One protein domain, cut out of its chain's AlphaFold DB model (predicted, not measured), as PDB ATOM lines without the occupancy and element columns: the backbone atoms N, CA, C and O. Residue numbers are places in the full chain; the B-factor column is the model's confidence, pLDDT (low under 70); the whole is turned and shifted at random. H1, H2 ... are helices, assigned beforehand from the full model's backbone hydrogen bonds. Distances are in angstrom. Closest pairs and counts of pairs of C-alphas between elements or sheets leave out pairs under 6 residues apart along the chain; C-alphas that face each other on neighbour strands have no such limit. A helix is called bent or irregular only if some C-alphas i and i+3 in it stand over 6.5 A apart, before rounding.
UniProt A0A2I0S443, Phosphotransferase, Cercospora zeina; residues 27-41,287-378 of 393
ATOM      1  N   SER A  27     130.587 123.530 140.759       91.44
ATOM      2  CA  SER A  27     130.286 122.740 139.562       91.44
ATOM      3  C   SER A  27     129.249 121.649 139.826       91.44
ATOM      4  O   SER A  27     128.407 121.417 138.965       91.44
ATOM      5  N   HIS A  28     129.308 120.964 140.973       92.12
ATOM      6  CA  HIS A  28     128.336 119.915 141.305       92.12
ATOM      7  C   HIS A  28     126.988 120.506 141.706       92.12
ATOM      8  O   HIS A  28     125.960 119.984 141.293       92.12
ATOM      9  N   LEU A  29     126.979 121.633 142.425       93.56
ATOM     10  CA  LEU A  29     125.746 122.364 142.717       93.56
ATOM     11  C   LEU A  29     125.026 122.767 141.430       93.56
ATOM     12  O   LEU A  29     123.838 122.504 141.313       93.56
ATOM     13  N   ARG A  30     125.743 123.278 140.421       93.94
ATOM     14  CA  ARG A  30     125.141 123.577 139.109       93.94
ATOM     15  C   ARG A  30     124.559 122.349 138.416       93.94
ATOM     16  O   ARG A  30     123.502 122.450 137.814       93.94
ATOM     17  N   GLN A  31     125.225 121.196 138.497       93.62
ATOM     18  CA  GLN A  31     124.688 119.954 137.928       93.62
ATOM     19  C   GLN A  31     123.397 119.520 138.630       93.62
ATOM     20  O   GLN A  31     122.475 119.054 137.969       93.62
ATOM     21  N   ILE A  32     123.327 119.685 139.954       94.50
ATOM     22  CA  ILE A  32     122.115 119.428 140.735       94.50
ATOM     23  C   ILE A  32     121.019 120.419 140.326       94.50
ATOM     24  O   ILE A  32     119.924 119.997 139.973       94.50
ATOM     25  N   GLU A  33     121.317 121.719 140.296       94.06
ATOM     26  CA  GLU A  33     120.382 122.766 139.864       94.06
ATOM     27  C   GLU A  33     119.821 122.489 138.460       94.06
ATOM     28  O   GLU A  33     118.609 122.530 138.260       94.06
ATOM     29  N   GLU A  34     120.681 122.152 137.495       94.62
ATOM     30  CA  GLU A  34     120.284 121.800 136.128       94.62
ATOM     31  C   GLU A  34     119.404 120.542 136.081       94.62
ATOM     32  O   GLU A  34     118.483 120.478 135.269       94.62
ATOM     33  N   ALA A  35     119.646 119.559 136.955       94.06
ATOM     34  CA  ALA A  35     118.862 118.326 137.021       94.06
ATOM     35  C   ALA A  35     117.448 118.521 137.597       94.06
ATOM     36  O   ALA A  35     116.561 117.724 137.292       94.06
ATOM     37  N   PHE A  36     117.231 119.558 138.410       94.50
ATOM     38  CA  PHE A  36     115.917 119.911 138.965       94.50
ATOM     39  C   PHE A  36     115.197 121.015 138.172       94.50
ATOM     40  O   PHE A  36     114.022 121.293 138.417       94.50
ATOM     41  N   LEU A  37     115.868 121.650 137.206       94.75
ATOM     42  CA  LEU A  37     115.278 122.717 136.407       94.75
ATOM     43  C   LEU A  37     114.313 122.156 135.353       94.75
ATOM     44  O   LEU A  37     114.703 121.431 134.439       94.75
ATOM     45  N   ILE A  38     113.050 122.583 135.416       95.50
ATOM     46  CA  ILE A  38     112.042 122.291 134.391       95.50
ATOM     47  C   ILE A  38     111.740 123.576 133.625       95.50
ATOM     48  O   ILE A  38     111.110 124.498 134.145       95.50
ATOM     49  N   ASP A  39     112.187 123.651 132.372       95.56
ATOM     50  CA  ASP A  39     111.903 124.807 131.525       95.56
ATOM     51  C   ASP A  39     110.460 124.806 130.976       95.56
ATOM     52  O   ASP A  39     109.744 123.800 130.970       95.56
ATOM     53  N   ALA A  40     110.024 125.962 130.468       97.50
ATOM     54  CA  ALA A  40     108.667 126.142 129.956       97.50
ATOM     55  C   ALA A  40     108.339 125.271 128.726       97.50
ATOM     56  O   ALA A  40     107.173 124.951 128.495       97.50
ATOM     57  N   SER A  41     109.336 124.905 127.913       97.81
ATOM     58  CA  SER A  41     109.143 124.010 126.766       97.81
ATOM     59  C   SER A  41     108.881 122.587 127.249       97.81
ATOM     60  O   SER A  41     107.937 121.939 126.790       97.81
ATOM     61  N   VAL A 287     108.094 111.278 129.475       97.75
ATOM     62  CA  VAL A 287     108.072 112.746 129.441       97.75
ATOM     63  C   VAL A 287     108.552 113.407 130.724       97.75
ATOM     64  O   VAL A 287     109.113 114.500 130.635       97.75
ATOM     65  N   LEU A 288     108.385 112.796 131.894       97.81
ATOM     66  CA  LEU A 288     108.839 113.373 133.152       97.81
ATOM     67  C   LEU A 288     110.380 113.402 133.193       97.81
ATOM     68  O   LEU A 288     111.023 112.395 132.883       97.81
ATOM     69  N   PRO A 289     111.004 114.549 133.525       96.00
ATOM     70  CA  PRO A 289     112.458 114.704 133.534       96.00
ATOM     71  C   PRO A 289     113.060 114.085 134.802       96.00
ATOM     72  O   PRO A 289     113.528 114.793 135.685       96.00
ATOM     73  N   ARG A 290     113.031 112.754 134.892       97.19
ATOM     74  CA  ARG A 290     113.583 112.014 136.030       97.19
ATOM     75  C   ARG A 290     115.103 112.161 136.082       97.19
ATOM     76  O   ARG A 290     115.796 111.807 135.125       97.19
ATOM     77  N   ASN A 291     115.620 112.646 137.202       96.94
ATOM     78  CA  ASN A 291     117.043 112.671 137.501       96.94
ATOM     79  C   ASN A 291     117.470 111.397 138.259       96.94
ATOM     80  O   ASN A 291     116.670 110.504 138.539       96.94
ATOM     81  N   LYS A 292     118.765 111.288 138.579       97.44
ATOM     82  CA  LYS A 292     119.316 110.099 139.249       97.44
ATOM     83  C   LYS A 292     118.734 109.849 140.648       97.44
ATOM     84  O   LYS A 292     118.630 108.696 141.044       97.44
ATOM     85  N   TYR A 293     118.338 110.901 141.366       97.75
ATOM     86  CA  TYR A 293     117.745 110.798 142.700       97.75
ATOM     87  C   TYR A 293     116.314 110.258 142.609       97.75
ATOM     88  O   TYR A 293     115.946 109.363 143.365       97.75
ATOM     89  N   ASP A 294     115.542 110.711 141.616       97.94
ATOM     90  CA  ASP A 294     114.198 110.185 141.339       97.94
ATOM     91  C   ASP A 294     114.226 108.699 140.948       97.94
ATOM     92  O   ASP A 294     113.277 107.953 141.195       97.94
ATOM     93  N   ILE A 295     115.295 108.264 140.275       98.25
ATOM     94  CA  ILE A 295     115.517 106.855 139.924       98.25
ATOM     95  C   ILE A 295     115.800 106.034 141.181       98.25
ATOM     96  O   ILE A 295     115.148 105.015 141.386       98.25
ATOM     97  N   GLU A 296     116.686 106.509 142.055       98.19
ATOM     98  CA  GLU A 296     117.008 105.825 143.310       98.19
ATOM     99  C   GLU A 296     115.789 105.704 144.241       98.19
ATOM    100  O   GLU A 296     115.532 104.625 144.778       98.19
ATOM    101  N   ILE A 297     114.990 106.770 144.379       97.81
ATOM    102  CA  ILE A 297     113.746 106.752 145.168       97.81
ATOM    103  C   ILE A 297     112.777 105.695 144.640       97.81
ATOM    104  O   ILE A 297     112.183 104.946 145.415       97.81
ATOM    105  N   ASP A 298     112.603 105.634 143.324       97.25
ATOM    106  CA  ASP A 298     111.695 104.695 142.681       97.25
ATOM    107  C   ASP A 298     112.160 103.243 142.849       97.25
ATOM    108  O   ASP A 298     111.374 102.403 143.291       97.25
ATOM    109  N   GLU A 299     113.437 102.957 142.586       97.38
ATOM    110  CA  GLU A 299     114.037 101.625 142.733       97.38
ATOM    111  C   GLU A 299     114.008 101.113 144.180       97.38
ATOM    112  O   GLU A 299     113.803  99.919 144.405       97.38
ATOM    113  N   ALA A 300     114.178 102.004 145.160       94.12
ATOM    114  CA  ALA A 300     114.124 101.669 146.582       94.12
ATOM    115  C   ALA A 300     112.694 101.625 147.154       94.12
ATOM    116  O   ALA A 300     112.499 101.206 148.300       94.12
ATOM    117  N   SER A 301     111.691 102.080 146.398       90.44
ATOM    118  CA  SER A 301     110.306 102.141 146.870       90.44
ATOM    119  C   SER A 301     109.663 100.748 146.975       90.44
ATOM    120  O   SER A 301     110.100  99.802 146.319       90.44
ATOM    121  N   PRO A 302     108.562 100.596 147.738       86.88
ATOM    122  CA  PRO A 302     107.825  99.330 147.805       86.88
ATOM    123  C   PRO A 302     107.269  98.847 146.458       86.88
ATOM    124  O   PRO A 302     106.985  97.660 146.309       86.88
ATOM    125  N   ARG A 303     107.077  99.762 145.496       85.69
ATOM    126  CA  ARG A 303     106.555  99.477 144.153       85.69
ATOM    127  C   ARG A 303     107.372 100.226 143.091       85.69
ATOM    128  O   ARG A 303     106.966 101.312 142.664       85.69
ATOM    129  N   PRO A 304     108.544  99.699 142.699       94.56
ATOM    130  CA  PRO A 304     109.362 100.308 141.655       94.56
ATOM    131  C   PRO A 304     108.627 100.356 140.313       94.56
ATOM    132  O   PRO A 304     108.022  99.367 139.900       94.56
ATOM    133  N   GLY A 305     108.693 101.499 139.629       94.88
ATOM    134  CA  GLY A 305     108.023 101.743 138.348       94.88
ATOM    135  C   GLY A 305     106.542 102.130 138.444       94.88
ATOM    136  O   GLY A 305     105.915 102.346 137.412       94.88
ATOM    137  N   GLU A 306     105.977 102.226 139.650       92.56
ATOM    138  CA  GLU A 306     104.622 102.747 139.885       92.56
ATOM    139  C   GLU A 306     104.666 104.143 140.522       92.56
ATOM    140  O   GLU A 306     105.655 104.515 141.154       92.56
ATOM    141  N   GLN A 307     103.565 104.893 140.432       93.88
ATOM    142  CA  GLN A 307     103.399 106.200 141.079       93.88
ATOM    143  C   GLN A 307     104.495 107.222 140.713       93.88
ATOM    144  O   GLN A 307     104.942 107.987 141.569       93.88
ATOM    145  N   THR A 308     104.964 107.233 139.457       96.88
ATOM    146  CA  THR A 308     106.074 108.102 139.035       96.88
ATOM    147  C   THR A 308     105.794 109.575 139.321       96.88
ATOM    148  O   THR A 308     106.611 110.233 139.962       96.88
ATOM    149  N   PHE A 309     104.646 110.111 138.904       97.38
ATOM    150  CA  PHE A 309     104.329 111.518 139.141       97.38
ATOM    151  C   PHE A 309     104.197 111.856 140.628       97.38
ATOM    152  O   PHE A 309     104.649 112.920 141.052       97.38
ATOM    153  N   GLU A 310     103.644 110.954 141.439       95.50
ATOM    154  CA  GLU A 310     103.574 111.139 142.891       95.50
ATOM    155  C   GLU A 310     104.969 111.190 143.522       95.50
ATOM    156  O   GLU A 310     105.252 112.102 144.296       95.50
ATOM    157  N   LYS A 311     105.873 110.283 143.135       95.50
ATOM    158  CA  LYS A 311     107.267 110.268 143.608       95.50
ATOM    159  C   LYS A 311     108.023 111.560 143.299       95.50
ATOM    160  O   LYS A 311     108.855 111.978 144.095       95.50
ATOM    161  N   LEU A 312     107.708 112.204 142.177       95.56
ATOM    162  CA  LEU A 312     108.347 113.453 141.755       95.56
ATOM    163  C   LEU A 312     107.723 114.710 142.386       95.56
ATOM    164  O   LEU A 312     108.358 115.761 142.390       95.56
ATOM    165  N   SER A 313     106.476 114.644 142.866       92.88
ATOM    166  CA  SER A 313     105.689 115.845 143.208       92.88
ATOM    167  C   SER A 313     105.124 115.877 144.626       92.88
ATOM    168  O   SER A 313     104.764 116.952 145.107       92.88
ATOM    169  N   ALA A 314     105.018 114.736 145.305       93.25
ATOM    170  CA  ALA A 314     104.382 114.657 146.610       93.25
ATOM    171  C   ALA A 314     105.368 114.912 147.755       93.25
ATOM    172  O   ALA A 314     106.547 114.549 147.701       93.25
ATOM    173  N   GLY A 315     104.861 115.493 148.843       92.38
ATOM    174  CA  GLY A 315     105.656 115.895 150.001       92.38
ATOM    175  C   GLY A 315     106.452 114.742 150.615       92.38
ATOM    176  O   GLY A 315     107.592 114.957 151.027       92.38
ATOM    177  N   HIS A 316     105.912 113.515 150.605       91.19
ATOM    178  CA  HIS A 316     106.588 112.334 151.160       91.19
ATOM    179  C   HIS A 316     108.005 112.122 150.603       91.19
ATOM    180  O   HIS A 316     108.881 111.669 151.336       91.19
ATOM    181  N   TYR A 317     108.239 112.496 149.342       95.00
ATOM    182  CA  TYR A 317     109.497 112.246 148.640       95.00
ATOM    183  C   TYR A 317     110.408 113.474 148.561       95.00
ATOM    184  O   TYR A 317     111.600 113.326 148.306       95.00
ATOM    185  N   MET A 318     109.896 114.683 148.820       95.44
ATOM    186  CA  MET A 318     110.689 115.915 148.704       95.44
ATOM    187  C   MET A 318     111.901 115.929 149.641       95.44
ATOM    188  O   MET A 318     113.017 116.218 149.207       95.44
ATOM    189  N   GLY A 319     111.701 115.567 150.912       96.56
ATOM    190  CA  GLY A 319     112.794 115.477 151.884       96.56
ATOM    191  C   GLY A 319     113.835 114.422 151.496       96.56
ATOM    192  O   GLY A 319     115.035 114.646 151.659       96.56
ATOM    193  N   GLU A 320     113.397 113.315 150.891       97.81
ATOM    194  CA  GLU A 320     114.282 112.251 150.418       97.81
ATOM    195  C   GLU A 320     115.089 112.667 149.181       97.81
ATOM    196  O   GLU A 320     116.296 112.425 149.138       97.81
ATOM    197  N   MET A 321     114.475 113.367 148.220       96.94
ATOM    198  CA  MET A 321     115.182 113.946 147.068       96.94
ATOM    199  C   MET A 321     116.304 114.879 147.530       96.94
ATOM    200  O   MET A 321     117.442 114.785 147.067       96.94
ATOM    201  N   PHE A 322     116.008 115.745 148.498       97.06
ATOM    202  CA  PHE A 322     116.998 116.641 149.080       97.06
ATOM    203  C   PHE A 322     118.087 115.892 149.858       97.06
ATOM    204  O   PHE A 322     119.275 116.189 149.700       97.06
ATOM    205  N   ARG A 323     117.713 114.883 150.657       98.12
ATOM    206  CA  ARG A 323     118.666 114.024 151.373       98.12
ATOM    207  C   ARG A 323     119.647 113.375 150.402       98.12
ATOM    208  O   ARG A 323     120.846 113.406 150.665       98.12
ATOM    209  N   LEU A 324     119.159 112.815 149.296       98.06
ATOM    210  CA  LEU A 324     119.983 112.171 148.276       98.06
ATOM    211  C   LEU A 324     120.922 113.157 147.577       98.06
ATOM    212  O   LEU A 324     122.103 112.854 147.409       98.06
ATOM    213  N   ALA A 325     120.443 114.359 147.248       97.06
ATOM    214  CA  ALA A 325     121.281 115.403 146.663       97.06
ATOM    215  C   ALA A 325     122.430 115.821 147.601       97.06
ATOM    216  O   ALA A 325     123.576 115.956 147.170       97.06
ATOM    217  N   ILE A 326     122.163 115.975 148.901       95.81
ATOM    218  CA  ILE A 326     123.211 116.306 149.877       95.81
ATOM    219  C   ILE A 326     124.111 115.104 150.176       95.81
ATOM    220  O   ILE A 326     125.321 115.281 150.340       95.81
ATOM    221  N   LEU A 327     123.560 113.889 150.237       96.69
ATOM    222  CA  LEU A 327     124.342 112.668 150.419       96.69
ATOM    223  C   LEU A 327     125.362 112.510 149.286       96.69
ATOM    224  O   LEU A 327     126.525 112.238 149.562       96.69
ATOM    225  N   ASP A 328     124.964 112.762 148.042       96.00
ATOM    226  CA  ASP A 328     125.851 112.736 146.878       96.00
ATOM    227  C   ASP A 328     127.027 113.721 147.025       96.00
ATOM    228  O   ASP A 328     128.188 113.351 146.845       96.00
ATOM    229  N   LEU A 329     126.769 114.956 147.473       95.56
ATOM    230  CA  LEU A 329     127.837 115.921 147.776       95.56
ATOM    231  C   LEU A 329     128.733 115.462 148.942       95.56
ATOM    232  O   LEU A 329     129.945 115.711 148.935       95.56
ATOM    233  N   TYR A 330     128.153 114.822 149.960       95.19
ATOM    234  CA  TYR A 330     128.879 114.311 151.122       95.19
ATOM    235  C   TYR A 330     129.803 113.147 150.747       95.19
ATOM    236  O   TYR A 330     130.973 113.147 151.128       95.19
ATOM    237  N   GLU A 331     129.321 112.183 149.962       94.06
ATOM    238  CA  GLU A 331     130.094 111.010 149.534       94.06
ATOM    239  C   GLU A 331     131.248 111.375 148.598       94.06
ATOM    240  O   GLU A 331     132.305 110.744 148.630       94.06
ATOM    241  N   GLN A 332     131.099 112.462 147.841       93.00
ATOM    242  CA  GLN A 332     132.180 113.055 147.054       93.00
ATOM    243  C   GLN A 332     133.168 113.890 147.894       93.00
ATOM    244  O   GLN A 332     134.141 114.435 147.366       93.00
ATOM    245  N   GLY A 333     132.937 114.015 149.205       92.62
ATOM    246  CA  GLY A 333     133.771 114.790 150.119       92.62
ATOM    247  C   GLY A 333     133.713 116.299 149.873       92.62
ATOM    248  O   GLY A 333     134.661 117.012 150.216       92.62
ATOM    249  N   LEU A 334     132.639 116.803 149.256       92.56
ATOM    250  CA  LEU A 334     132.474 118.222 148.925       92.56
ATOM    251  C   LEU A 334     131.876 119.019 150.091       92.56
ATOM    252  O   LEU A 334     132.258 120.172 150.292       92.56
ATOM    253  N   VAL A 335     131.005 118.398 150.891       92.69
ATOM    254  CA  VAL A 335     130.370 118.995 152.080       92.69
ATOM    255  C   VAL A 335     130.620 118.159 153.339       92.69
ATOM    256  O   VAL A 335     130.963 116.985 153.262       92.69
ATOM    257  N   PHE A 336     130.481 118.792 154.509       92.44
ATOM    258  CA  PHE A 336     130.592 118.173 155.845       92.44
ATOM    259  C   PHE A 336     131.850 117.320 156.071       92.44
ATOM    260  O   PHE A 336     131.807 116.275 156.721       92.44
ATOM    261  N   LYS A 337     132.990 117.796 155.555       89.25
ATOM    262  CA  LYS A 337     134.299 117.165 155.765       89.25
ATOM    263  C   LYS A 337     134.545 116.903 157.249       89.25
ATOM    264  O   LYS A 337     134.252 117.755 158.087       89.25
ATOM    265  N   ASP A 338     135.077 115.718 157.536       90.81
ATOM    266  CA  ASP A 338     135.432 115.245 158.879       90.81
ATOM    267  C   ASP A 338     134.250 115.103 159.862       90.81
ATOM    268  O   ASP A 338     134.460 114.955 161.067       90.81
ATOM    269  N   GLN A 339     133.006 115.111 159.368       94.50
ATOM    270  CA  GLN A 339     131.806 114.848 160.167       94.50
ATOM    271  C   GLN A 339     131.229 113.457 159.885       94.50
ATOM    272  O   GLN A 339     131.327 112.933 158.772       94.50
ATOM    273  N   ASP A 340     130.608 112.860 160.904       92.94
ATOM    274  CA  ASP A 340     129.930 111.568 160.790       92.94
ATOM    275  C   ASP A 340     128.601 111.714 160.033       92.94
ATOM    276  O   ASP A 340     127.627 112.257 160.550       92.94
ATOM    277  N   GLY A 341     128.557 111.206 158.800       91.00
ATOM    278  CA  GLY A 341     127.363 111.160 157.954       91.00
ATOM    279  C   GLY A 341     126.469 109.944 158.210       91.00
ATOM    280  O   GLY A 341     125.694 109.560 157.339       91.00
ATOM    281  N   GLY A 342     126.568 109.282 159.364       94.69
ATOM    282  CA  GLY A 342     125.738 108.120 159.680       94.69
ATOM    283  C   GLY A 342     124.229 108.392 159.604       94.69
ATOM    284  O   GLY A 342     123.477 107.517 159.180       94.69
ATOM    285  N   GLN A 343     123.774 109.597 159.976       96.25
ATOM    286  CA  GLN A 343     122.351 109.958 159.905       96.25
ATOM    287  C   GLN A 343     121.891 110.254 158.476       96.25
ATOM    288  O   GLN A 343     120.870 109.720 158.065       96.25
ATOM    289  N   ILE A 344     122.654 111.027 157.690       96.12
ATOM    290  CA  ILE A 344     122.247 111.412 156.324       96.12
ATOM    291  C   ILE A 344     122.151 110.217 155.361       96.12
ATOM    292  O   ILE A 344     121.468 110.289 154.344       96.12
ATOM    293  N   LYS A 345     122.781 109.085 155.701       96.56
ATOM    294  CA  LYS A 345     122.668 107.813 154.969       96.56
ATOM    295  C   LYS A 345     121.368 107.050 155.222       96.56
ATOM    296  O   LYS A 345     121.113 106.069 154.531       96.56
ATOM    297  N   LYS A 346     120.572 107.434 156.223       97.69
ATOM    298  CA  LYS A 346     119.306 106.764 156.536       97.69
ATOM    299  C   LYS A 346     118.212 107.274 155.591       97.69
ATOM    300  O   LYS A 346     117.945 108.477 155.618       97.69
ATOM    301  N   PRO A 347     117.573 106.400 154.793       96.62
ATOM    302  CA  PRO A 347     116.454 106.798 153.946       96.62
ATOM    303  C   PRO A 347     115.343 107.461 154.760       96.62
ATOM    304  O   PRO A 347     115.065 107.033 155.884       96.62
ATOM    305  N   TYR A 348     114.719 108.491 154.193       95.38
ATOM    306  CA  TYR A 348     113.591 109.234 154.759       95.38
ATOM    307  C   TYR A 348     113.849 109.846 156.148       95.38
ATOM    308  O   TYR A 348     112.910 110.123 156.891       95.38
ATOM    309  N   VAL A 349     115.116 110.077 156.522       97.44
ATOM    310  CA  VAL A 349     115.455 110.800 157.765       97.44
ATOM    311  C   VAL A 349     115.056 112.279 157.707       97.44
ATOM    312  O   VAL A 349     114.854 112.891 158.750       97.44
ATOM    313  N   LEU A 350     114.945 112.837 156.497       96.94
ATOM    314  CA  LEU A 350     114.452 114.185 156.238       96.94
ATOM    315  C   LEU A 350     113.072 114.086 155.588       96.94
ATOM    316  O   LEU A 350     112.915 113.413 154.569       96.94
ATOM    317  N   ASP A 351     112.091 114.777 156.157       94.12
ATOM    318  CA  ASP A 351     110.756 114.925 155.580       94.12
ATOM    319  C   ASP A 351     110.568 116.328 154.973       94.12
ATOM    320  O   ASP A 351     111.477 117.162 154.971       94.12
ATOM    321  N   THR A 352     109.382 116.608 154.427       94.81
ATOM    322  CA  THR A 352     109.068 117.919 153.833       94.81
ATOM    323  C   THR A 352     109.168 119.066 154.838       94.81
ATOM    324  O   THR A 352     109.462 120.189 154.441       94.81
ATOM    325  N   SER A 353     108.934 118.813 156.132       94.75
ATOM    326  CA  SER A 353     108.969 119.867 157.153       94.75
ATOM    327  C   SER A 353     110.380 120.422 157.341       94.75
ATOM    328  O   SER A 353     110.536 121.613 157.597       94.75
ATOM    329  N   PHE A 354     111.405 119.589 157.126       96.56
ATOM    330  CA  PHE A 354     112.796 120.036 157.108       96.56
ATOM    331  C   PHE A 354     113.054 121.055 155.992       96.56
ATOM    332  O   PHE A 354     113.754 122.037 156.211       96.56
ATOM    333  N   LEU A 355     112.465 120.846 154.811       95.75
ATOM    334  CA  LEU A 355     112.599 121.767 153.680       95.75
ATOM    335  C   LEU A 355     111.868 123.079 153.929       95.75
ATOM    336  O   LEU A 355     112.454 124.136 153.731       95.75
ATOM    337  N   SER A 356     110.630 123.010 154.428       95.81
ATOM    338  CA  SER A 356     109.875 124.209 154.805       95.81
ATOM    339  C   SER A 356     110.634 125.041 155.838       95.81
ATOM    340  O   SER A 356     110.744 126.247 155.675       95.81
ATOM    341  N   LEU A 357     111.239 124.396 156.845       96.50
ATOM    342  CA  LEU A 357     112.074 125.081 157.833       96.50
ATOM    343  C   LEU A 357     113.261 125.801 157.186       96.50
ATOM    344  O   LEU A 357     113.557 126.927 157.564       96.50
ATOM    345  N   ILE A 358     113.945 125.172 156.226       95.69
ATOM    346  CA  ILE A 358     115.087 125.796 155.539       95.69
ATOM    347  C   ILE A 358     114.644 126.998 154.698       95.69
ATOM    348  O   ILE A 358     115.347 128.006 154.669       95.69
ATOM    349  N   GLU A 359     113.515 126.890 153.998       95.62
ATOM    350  CA  GLU A 359     112.994 127.980 153.167       95.62
ATOM    351  C   GLU A 359     112.460 129.159 153.993       95.62
ATOM    352  O   GLU A 359     112.631 130.305 153.576       95.62
ATOM    353  N   ASP A 360     111.879 128.889 155.167       96.38
ATOM    354  CA  ASP A 360     111.324 129.902 156.077       96.38
ATOM    355  C   ASP A 360     112.382 130.535 157.014       96.38
ATOM    356  O   ASP A 360     112.078 131.482 157.747       96.38
ATOM    357  N   ASP A 361     113.628 130.041 157.020       96.25
ATOM    358  CA  ASP A 361     114.684 130.508 157.926       96.25
ATOM    359  C   ASP A 361     115.266 131.876 157.519       96.25
ATOM    360  O   ASP A 361     116.323 131.992 156.889       96.25
ATOM    361  N   ASP A 362     114.607 132.934 157.985       94.94
ATOM    362  CA  ASP A 362     115.060 134.327 157.886       94.94
ATOM    363  C   ASP A 362     116.016 134.746 159.027       94.94
ATOM    364  O   ASP A 362     116.366 135.927 159.180       94.94
ATOM    365  N   SER A 363     116.444 133.811 159.883       93.25
ATOM    366  CA  SER A 363     117.266 134.131 161.049       93.25
ATOM    367  C   SER A 363     118.716 134.473 160.672       93.25
ATOM    368  O   SER A 363     119.257 134.103 159.626       93.25
ATOM    369  N   ILE A 364     119.410 135.195 161.559       91.25
ATOM    370  CA  ILE A 364     120.788 135.635 161.304       91.25
ATOM    371  C   ILE A 364     121.703 134.422 161.069       91.25
ATOM    372  O   ILE A 364     121.857 133.539 161.920       91.25
ATOM    373  N   ASN A 365     122.379 134.438 159.919       88.94
ATOM    374  CA  ASN A 365     123.253 133.377 159.417       88.94
ATOM    375  C   ASN A 365     122.545 132.035 159.128       88.94
ATOM    376  O   ASN A 365     123.260 131.052 158.949       88.94
ATOM    377  N   GLN A 366     121.208 131.969 159.093       93.44
ATOM    378  CA  GLN A 366     120.415 130.726 159.000       93.44
ATOM    379  C   GLN A 366     120.520 129.857 160.268       93.44
ATOM    380  O   GLN A 366     120.934 128.699 160.241       93.44
ATOM    381  N   ALA A 367     120.316 130.460 161.442       94.75
ATOM    382  CA  ALA A 367     120.471 129.778 162.726       94.75
ATOM    383  C   ALA A 367     119.538 128.574 162.900       94.75
ATOM    384  O   ALA A 367     119.996 127.563 163.440       94.75
ATOM    385  N   GLU A 368     118.297 128.659 162.424       95.44
ATOM    386  CA  GLU A 368     117.316 127.577 162.539       95.44
ATOM    387  C   GLU A 368     117.711 126.387 161.660       95.44
ATOM    388  O   GLU A 368     117.775 125.259 162.142       95.44
ATOM    389  N   THR A 369     118.139 126.641 160.422       95.94
ATOM    390  CA  THR A 369     118.701 125.640 159.508       95.94
ATOM    391  C   THR A 369     119.889 124.937 160.151       95.94
ATOM    392  O   THR A 369     119.942 123.709 160.218       95.94
ATOM    393  N   ARG A 370     120.860 125.692 160.687       95.25
ATOM    394  CA  ARG A 370     122.035 125.088 161.341       95.25
ATOM    395  C   ARG A 370     121.642 124.222 162.537       95.25
ATOM    396  O   ARG A 370     122.258 123.177 162.752       95.25
ATOM    397  N   GLN A 371     120.654 124.658 163.318       95.88
ATOM    398  CA  GLN A 371     120.129 123.885 164.438       95.88
ATOM    399  C   GLN A 371     119.459 122.598 163.949       95.88
ATOM    400  O   GLN A 371     119.785 121.530 164.463       95.88
ATOM    401  N   ALA A 372     118.628 122.666 162.910       95.88
ATOM    402  CA  ALA A 372     117.957 121.505 162.336       95.88
ATOM    403  C   ALA A 372     118.957 120.456 161.815       95.88
ATOM    404  O   ALA A 372     118.829 119.270 162.127       95.88
ATOM    405  N   PHE A 373     120.019 120.874 161.111       96.38
ATOM    406  CA  PHE A 373     121.107 119.971 160.696       96.38
ATOM    407  C   PHE A 373     121.822 119.320 161.891       96.38
ATOM    408  O   PHE A 373     122.154 118.132 161.853       96.38
ATOM    409  N   GLN A 374     122.047 120.068 162.974       95.88
ATOM    410  CA  GLN A 374     122.677 119.531 164.179       95.88
ATOM    411  C   GLN A 374     121.760 118.549 164.920       95.88
ATOM    412  O   GLN A 374     122.245 117.540 165.430       95.88
ATOM    413  N   GLU A 375     120.467 118.831 165.010       95.56
ATOM    414  CA  GLU A 375     119.511 118.009 165.754       95.56
ATOM    415  C   GLU A 375     119.137 116.734 164.999       95.56
ATOM    416  O   GLU A 375     119.148 115.656 165.588       95.56
ATOM    417  N   GLN A 376     118.862 116.837 163.698       95.00
ATOM    418  CA  GLN A 376     118.373 115.705 162.907       95.00
ATOM    419  C   GLN A 376     119.503 114.885 162.281       95.00
ATOM    420  O   GLN A 376     119.448 113.656 162.261       95.00
ATOM    421  N   LEU A 377     120.554 115.550 161.787       95.94
ATOM    422  CA  LEU A 377     121.649 114.884 161.072       95.94
ATOM    423  C   LEU A 377     122.930 114.751 161.897       95.94
ATOM    424  O   LEU A 377     123.854 114.067 161.467       95.94
ATOM    425  N   HIS A 378     122.998 115.375 163.077       96.00
ATOM    426  CA  HIS A 378     124.222 115.496 163.877       96.00
ATOM    427  C   HIS A 378     125.370 116.211 163.143       96.00
ATOM    428  O   HIS A 378     126.541 116.024 163.478       96.00
TER     429      HIS A 378
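This is residues 27 to 41 and 287 to 378 of the 393 residues of the protein "Phosphotransferase" of Cercospora zeina (UniProt A0A2I0S443). One long helix, H4, runs through the middle, with the other parts set round it: H2 crosses it on one side with the short H3 next to H2, a helical hairpin of H5 and H6 packs by H5 on the first residues of H4, and H1 runs beside H4 in the opposite direction, less closely packed than the others. A long stretch with no named element, residues 332 to 351, folds back from the last residue of H4 to H5, which begins near the first residues of H4. The printed part has 107 residues with six named helices, in the order H1, H2, H3, H4, H5, H6, and no named strand; the class is all helix. The whole is compact, with a radius of gyration of the C-alphas of 14.6 A, and the C-alphas span 40 by 31 by 27 A along their three main axes.

The longest helix, H4, covers residues 315 to 331 and is 24.9 A from first to last C-alpha, from C-alpha 315 at (105.656, 115.895, 150.001) to C-alpha 331 at (130.094, 111.010, 149.534). H4 is irregular, but only just: C-alphas 316 and 319 are 7.0 A apart, where about 5 A is found in a regular helix. Before it come H2, residues 292 to 300, with 12.3 A, and H3, residues 308 to 313, with 8.8 A. After it come H5, residues 352 to 360, with 12.4 A, and H6, residues 367 to 376, with 14.2 A; H6 ends with C-alpha 376 at (118.373, 115.705, 162.907). H1, residues 27 to 36, has 14.7 A and begins with C-alpha 27 at (130.286, 122.740, 139.562).

The centre of H4 is the nearest to the mean of the C-alphas, 2.2 A from it. H2 touches H4 at a steep tilt of 65 degrees, opposite ways, and their closest C-alphas, those of Tyr 293 and Met 321, are 6.0 A apart. H3 touches H2 at a steep tilt of 58 degrees, opposite ways, with the C-alphas of Asp 294 and Leu 312 closest at 6.7 A. H3 is close to H4 but not clearly touching, about perpendicular to it at 85 degrees, with the C-alphas of Lys 311 and Tyr 317 closest at 5.8 A. H4 touches H5 with residues 315 to 319 alone, about perpendicular at 76 degrees; the closest C-alphas, those of Gly 319 and Thr 352, are 4.9 A apart. H5 and H6 form a helical hairpin: they touch at a shallow tilt of 19 degrees, opposite ways, with the C-alphas of Ile 358 and Thr 369 closest at 5.4 A. H1 is close to H4 but not clearly touching, at a shallow tilt of 20 degrees, opposite ways, and the closest C-alphas, those of Ile 32 and Ala 325, are 7.2 A apart. H1 touches no helix; among the pairs that are apart are H1 and H2, H2 and H5, and H4 and H6. The helix packing is mostly crossed, with 1 of 4 touching pairs at a shallow tilt. In H1, H2, H3, H5 and H6 every O i to N i+4 pair is within hydrogen-bond range; in H4 it is 11 of 13.

The two C-alphas farthest apart, those of Gly 305 and Ile 364, are 42.9 A from each other. Residues 42 to 286 are not printed, and the gap across this cut, from C-alpha 41 to C-alpha 287, is 11.6 A; the link from H1 to H2 runs across it. Of the links that are printed whole, H4 to H5 is long with 20 residues, H2 to H3 and H5 to H6 are short, and H3 to H4 is tight. The mean pLDDT of the printed part is 95.0, and no printed residue is under 70.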